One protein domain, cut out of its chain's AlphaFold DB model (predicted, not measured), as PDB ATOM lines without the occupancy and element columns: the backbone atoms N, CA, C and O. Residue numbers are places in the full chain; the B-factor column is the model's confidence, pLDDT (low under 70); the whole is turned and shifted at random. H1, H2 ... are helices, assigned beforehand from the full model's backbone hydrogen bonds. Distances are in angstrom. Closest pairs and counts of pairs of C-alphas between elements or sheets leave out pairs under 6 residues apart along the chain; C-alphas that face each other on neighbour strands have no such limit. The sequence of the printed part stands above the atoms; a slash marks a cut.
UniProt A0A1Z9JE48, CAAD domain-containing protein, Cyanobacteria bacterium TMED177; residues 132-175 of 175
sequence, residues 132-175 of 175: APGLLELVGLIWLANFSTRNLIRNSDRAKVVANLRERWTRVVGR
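What this domain is: This is residues 132 to 175 of the 175 residues of the protein "CAAD domain-containing protein" of Cyanobacteria bacterium TMED177 (UniProt A0A1Z9JE48). Two long helices, H1 and then H2, meet near their ends as an open V, with a tight link at its point and nothing between the two arms. The whole is flat, with spans of 38 by 27 by 6 A. The printed part has 44 residues with two named helices and no named strand, all helix by class. It is only just loose, close to extended, with a radius of gyration of the C-alphas of 13.8 A.

How they stand to each other: H1, residues 132 to 152, and H2, residues 155 to 173, touch only at the corner by their link, and only just, with 3 pairs of C-alphas within 8 A. The closest C-alphas, those of Leu 152 and Arg 158, are 5.5 A apart. The helices run opposite ways at a steep tilt of 57 degrees. Residues 132 to 143 of H1 stand free, as do residues 162 to 175, of which 162 to 173 belong to H2. Every O i to N i+4 pair is within hydrogen-bond range in H1, and 13 of 15 in H2.

Where its parts are: H1 measures 27.4 A from C-alpha 132 at (50.221, 25.964, 12.593) to C-alpha 152. H2 measures 27.8 A and ends with C-alpha 173 at (41.610, 33.854, -17.896).

The domain as a whole: The C-alphas farthest apart, those of Ala 132 and Arg 175, are 38.0 A apart. The printed part has no cut. Model confidence is under 70 at residues 152 to 153, 155 to 156 and 175.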
ATOM      1  N   ALA A 132      50.719  25.048  13.624       76.38
ATOM      2  CA  ALA A 132      50.221  25.964  12.593       76.38
ATOM      3  C   ALA A 132      49.529  25.251  11.412       76.38
ATOM      4  O   ALA A 132      48.398  25.631  11.105       76.38
ATOM      5  N   PRO A 133      50.118  24.214  10.776       77.12
ATOM      6  CA  PRO A 133      49.421  23.489   9.713       77.12
ATOM      7  C   PRO A 133      48.119  22.838  10.207       77.12
ATOM      8  O   PRO A 133      47.090  22.983   9.554       77.12
ATOM      9  N   GLY A 134      48.123  22.224  11.397       81.25
ATOM     10  CA  GLY A 134      46.923  21.599  11.973       81.25
ATOM     11  C   GLY A 134      45.832  22.599  12.380       81.25
ATOM     12  O   GLY A 134      44.648  22.342  12.186       81.25
ATOM     13  N   LEU A 135      46.201  23.775  12.896       85.56
ATOM     14  CA  LEU A 135      45.257  24.841  13.239       85.56
ATOM     15  C   LEU A 135      44.639  25.471  11.989       85.56
ATOM     16  O   LEU A 135      43.446  25.754  11.991       85.56
ATOM     17  N   LEU A 136      45.412  25.668  10.918       85.38
ATOM     18  CA  LEU A 136      44.879  26.160   9.646       85.38
ATOM     19  C   LEU A 136      43.961  25.135   8.978       85.38
ATOM     20  O   LEU A 136      42.939  25.525   8.416       85.38
ATOM     21  N   GLU A 137      44.274  23.843   9.082       90.19
ATOM     22  CA  GLU A 137      43.383  22.769   8.639       90.19
ATOM     23  C   GLU A 137      42.071  22.789   9.427       90.19
ATOM     24  O   GLU A 137      40.996  22.756   8.836       90.19
ATOM     25  N   LEU A 138      42.134  22.945  10.749       92.38
ATOM     26  CA  LEU A 138      40.953  22.975  11.606       92.38
ATOM     27  C   LEU A 138      40.111  24.240  11.389       92.38
ATOM     28  O   LEU A 138      38.892  24.153  11.274       92.38
ATOM     29  N   VAL A 139      40.737  25.410  11.252       93.88
ATOM     30  CA  VAL A 139      40.053  26.655  10.867       93.88
ATOM     31  C   VAL A 139      39.426  26.512   9.481       93.88
ATOM     32  O   VAL A 139      38.277  26.906   9.294       93.88
ATOM     33  N   GLY A 140      40.141  25.910   8.529       91.12
ATOM     34  CA  GLY A 140      39.648  25.637   7.182       91.12
ATOM     35  C   GLY A 140      38.460  24.679   7.174       91.12
ATOM     36  O   GLY A 140      37.461  24.957   6.516       91.12
ATOM     37  N   LEU A 141      38.516  23.596   7.949       95.00
ATOM     38  CA  LEU A 141      37.439  22.618   8.095       95.00
ATOM     39  C   LEU A 141      36.227  23.203   8.814       95.00
ATOM     40  O   LEU A 141      35.105  23.012   8.353       95.00
ATOM     41  N   ILE A 142      36.425  23.956   9.899       93.06
ATOM     42  CA  ILE A 142      35.337  24.653  10.597       93.06
ATOM     43  C   ILE A 142      34.688  25.673   9.665       93.06
ATOM     44  O   ILE A 142      33.460  25.744   9.582       93.06
ATOM     45  N   TRP A 143      35.494  26.452   8.943       94.25
ATOM     46  CA  TRP A 143      34.991  27.409   7.969       94.25
ATOM     47  C   TRP A 143      34.220  26.706   6.851       94.25
ATOM     48  O   TRP A 143      33.104  27.116   6.546       94.25
ATOM     49  N   LEU A 144      34.755  25.614   6.296       92.81
ATOM     50  CA  LEU A 144      34.130  24.835   5.228       92.81
ATOM     51  C   LEU A 144      32.834  24.163   5.687       92.81
ATOM     52  O   LEU A 144      31.855  24.178   4.949       92.81
ATOM     53  N   ALA A 145      32.796  23.609   6.897       90.88
ATOM     54  CA  ALA A 145      31.597  23.017   7.474       90.88
ATOM     55  C   ALA A 145      30.521  24.085   7.694       90.88
ATOM     56  O   ALA A 145      29.400  23.942   7.213       90.88
ATOM     57  N   ASN A 146      30.880  25.205   8.326       89.94
ATOM     58  CA  ASN A 146      29.966  26.321   8.555       89.94
ATOM     59  C   ASN A 146      29.451  26.919   7.231       89.94
ATOM     60  O   ASN A 146      28.256  27.177   7.075       89.94
ATOM     61  N   PHE A 147      30.337  27.084   6.247       85.69
ATOM     62  CA  PHE A 147      29.997  27.529   4.900       85.69
ATOM     63  C   PHE A 147      29.102  26.517   4.178       85.69
ATOM     64  O   PHE A 147      28.107  26.905   3.573       85.69
ATOM     65  N   SER A 148      29.392  25.221   4.276       85.19
ATOM     66  CA  SER A 148      28.578  24.167   3.672       85.19
ATOM     67  C   SER A 148      27.163  24.185   4.245       85.19
ATOM     68  O   SER A 148      26.188  24.282   3.495       85.19
ATOM     69  N   THR A 149      27.039  24.223   5.574       84.56
ATOM     70  CA  THR A 149      25.745  24.232   6.256       84.56
ATOM     71  C   THR A 149      24.928  25.482   5.947       84.56
ATOM     72  O   THR A 149      23.732  25.381   5.684       84.56
ATOM     73  N   ARG A 150      25.553  26.665   5.949       79.88
ATOM     74  CA  ARG A 150      24.835  27.932   5.747       79.88
ATOM     75  C   ARG A 150      24.592  28.276   4.280       79.88
ATOM     76  O   ARG A 150      23.580  28.899   3.979       79.88
ATOM     77  N   ASN A 151      25.499  27.898   3.383       70.88
ATOM     78  CA  ASN A 151      25.549  28.429   2.020       70.88
ATOM     79  C   ASN A 151      25.449  27.353   0.922       70.88
ATOM     80  O   ASN A 151      25.036  27.666  -0.187       70.88
ATOM     81  N   LEU A 152      25.787  26.086   1.191       68.62
ATOM     82  CA  LEU A 152      25.766  25.022   0.172       68.62
ATOM     83  C   LEU A 152      24.510  24.142   0.255       68.62
ATOM     84  O   LEU A 152      24.000  23.675  -0.765       68.62
ATOM     85  N   ILE A 153      23.954  23.952   1.453       66.12
ATOM     86  CA  ILE A 153      22.743  23.138   1.647       66.12
ATOM     87  C   ILE A 153      21.522  23.770   0.964       66.12
ATOM     88  O   ILE A 153      20.692  23.051   0.401       66.12
ATOM     89  N   ARG A 154      21.440  25.103   0.901       71.75
ATOM     90  CA  ARG A 154      20.327  25.819   0.270       71.75
ATOM     91  C   ARG A 154      20.477  25.772  -1.256       71.75
ATOM     92  O   ARG A 154      21.383  26.373  -1.824       71.75
ATOM     93  N   ASN A 155      19.599  25.022  -1.931       63.81
ATOM     94  CA  ASN A 155      19.710  24.683  -3.360       63.81
ATOM     95  C   ASN A 155      19.927  25.901  -4.286       63.81
ATOM     96  O   ASN A 155      20.641  25.814  -5.280       63.81
ATOM     97  N   SER A 156      19.367  27.057  -3.922       68.25
ATOM     98  CA  SER A 156      19.504  28.323  -4.652       68.25
ATOM     99  C   SER A 156      20.906  28.937  -4.609       68.25
ATOM    100  O   SER A 156      21.281  29.669  -5.521       68.25
ATOM    101  N   ASP A 157      21.686  28.669  -3.563       72.06
ATOM    102  CA  ASP A 157      22.986  29.315  -3.353       72.06
ATOM    103  C   ASP A 157      24.132  28.518  -3.997       72.06
ATOM    104  O   ASP A 157      25.143  29.101  -4.394       72.06
ATOM    105  N   ARG A 158      23.917  27.222  -4.274       75.00
ATOM    106  CA  ARG A 158      24.806  26.374  -5.096       75.00
ATOM    107  C   ARG A 158      25.047  26.992  -6.475       75.00
ATOM    108  O   ARG A 158      26.188  27.109  -6.919       75.00
ATOM    109  N   ALA A 159      23.969  27.449  -7.113       78.62
ATOM    110  CA  ALA A 159      24.027  28.104  -8.416       78.62
ATOM    111  C   ALA A 159      24.804  29.429  -8.356       78.62
ATOM    112  O   ALA A 159      25.600  29.713  -9.247       78.62
ATOM    113  N   LYS A 160      24.639  30.209  -7.278       80.62
ATOM    114  CA  LYS A 160      25.328  31.496  -7.096       80.62
ATOM    115  C   LYS A 160      26.826  31.331  -6.863       80.62
ATOM    116  O   LYS A 160      27.611  32.087  -7.422       80.62
ATOM    117  N   VAL A 161      27.242  30.349  -6.063       79.38
ATOM    118  CA  VAL A 161      28.669  30.089  -5.807       79.38
ATOM    119  C   VAL A 161      29.375  29.647  -7.085       79.38
ATOM    120  O   VAL A 161      30.430  30.186  -7.409       79.38
ATOM    121  N   VAL A 162      28.775  28.721  -7.840       84.75
ATOM    122  CA  VAL A 162      29.336  28.255  -9.118       84.75
ATOM    123  C   VAL A 162      29.374  29.387 -10.148       84.75
ATOM    124  O   VAL A 162      30.384  29.546 -10.832       84.75
ATOM    125  N   ALA A 163      28.326  30.216 -10.221       85.88
ATOM    126  CA  ALA A 163      28.295  31.382 -11.103       85.88
ATOM    127  C   ALA A 163      29.389  32.407 -10.751       85.88
ATOM    128  O   ALA A 163      30.156  32.797 -11.627       85.88
ATOM    129  N   ASN A 164      29.532  32.768  -9.472       87.81
ATOM    130  CA  ASN A 164      30.563  33.701  -9.002       87.81
ATOM    131  C   ASN A 164      31.985  33.169  -9.232       87.81
ATOM    132  O   ASN A 164      32.902  33.931  -9.543       87.81
ATOM    133  N   LEU A 165      32.191  31.859  -9.070       90.50
ATOM    134  CA  LEU A 165      33.487  31.231  -9.302       90.50
ATOM    135  C   LEU A 165      33.839  31.235 -10.793       90.50
ATOM    136  O   LEU A 165      34.962  31.579 -11.156       90.50
ATOM    137  N   ARG A 166      32.859  30.931 -11.649       89.38
ATOM    138  CA  ARG A 166      32.998  31.014 -13.105       89.38
ATOM    139  C   ARG A 166      33.293  32.444 -13.557       89.38
ATOM    140  O   ARG A 166      34.181  32.618 -14.377       89.38
ATOM    141  N   GLU A 167      32.625  33.445 -12.987       91.44
ATOM    142  CA  GLU A 167      32.845  34.864 -13.305       91.44
ATOM    143  C   GLU A 167      34.243  35.355 -12.891       91.44
ATOM    144  O   GLU A 167      34.913  36.091 -13.615       91.44
ATOM    145  N   ARG A 168      34.728  34.930 -11.720       91.88
ATOM    146  CA  ARG A 168      36.096  35.241 -11.280       91.88
ATOM    147  C   ARG A 168      37.135  34.554 -12.154       91.88
ATOM    148  O   ARG A 168      38.154  35.157 -12.473       91.88
ATOM    149  N   TRP A 169      36.872  33.312 -12.545       91.38
ATOM    150  CA  TRP A 169      37.756  32.556 -13.420       91.38
ATOM    151  C   TRP A 169      37.840  33.168 -14.820       91.38
ATOM    152  O   TRP A 169      38.941  33.360 -15.330       91.38
ATOM    153  N   THR A 170      36.713  33.567 -15.417       91.56
ATOM    154  CA  THR A 170      36.704  34.267 -16.712       91.56
ATOM    155  C   THR A 170      37.379  35.634 -16.628       91.56
ATOM    156  O   THR A 170      38.077  36.015 -17.560       91.56
ATOM    157  N   ARG A 171      37.281  36.344 -15.496       90.44
ATOM    158  CA  ARG A 171      38.009  37.608 -15.274       90.44
ATOM    159  C   ARG A 171      39.531  37.437 -15.256       90.44
ATOM    160  O   ARG A 171      40.241  38.341 -15.680       90.44
ATOM    161  N   VAL A 172      40.027  36.305 -14.760       88.44
ATOM    162  CA  VAL A 172      41.469  36.008 -14.695       88.44
ATOM    163  C   VAL A 172      41.984  35.426 -16.014       88.44
ATOM    164  O   VAL A 172      43.078  35.772 -16.445       88.44
ATOM    165  N   VAL A 173      41.207  34.554 -16.662       91.38
ATOM    166  CA  VAL A 173      41.610  33.854 -17.896       91.38
ATOM    167  C   VAL A 173      41.245  34.633 -19.170       91.38
ATOM    168  O   VAL A 173      41.793  34.352 -20.232       91.38
ATOM    169  N   GLY A 174      40.374  35.641 -19.082       75.31
ATOM    170  CA  GLY A 174      40.080  36.570 -20.177       75.31
ATOM    171  C   GLY A 174      39.390  35.934 -21.385       75.31
ATOM    172  O   GLY A 174      39.680  36.316 -22.516       75.31
ATOM    173  N   ARG A 175      38.506  34.955 -21.163       59.97
ATOM    174  CA  ARG A 175      37.617  34.407 -22.200       59.97
ATOM    175  C   ARG A 175      36.157  34.597 -21.836       59.97
ATOM    176  O   ARG A 175      35.812  34.327 -20.662       59.97
TER     177      ARG A 175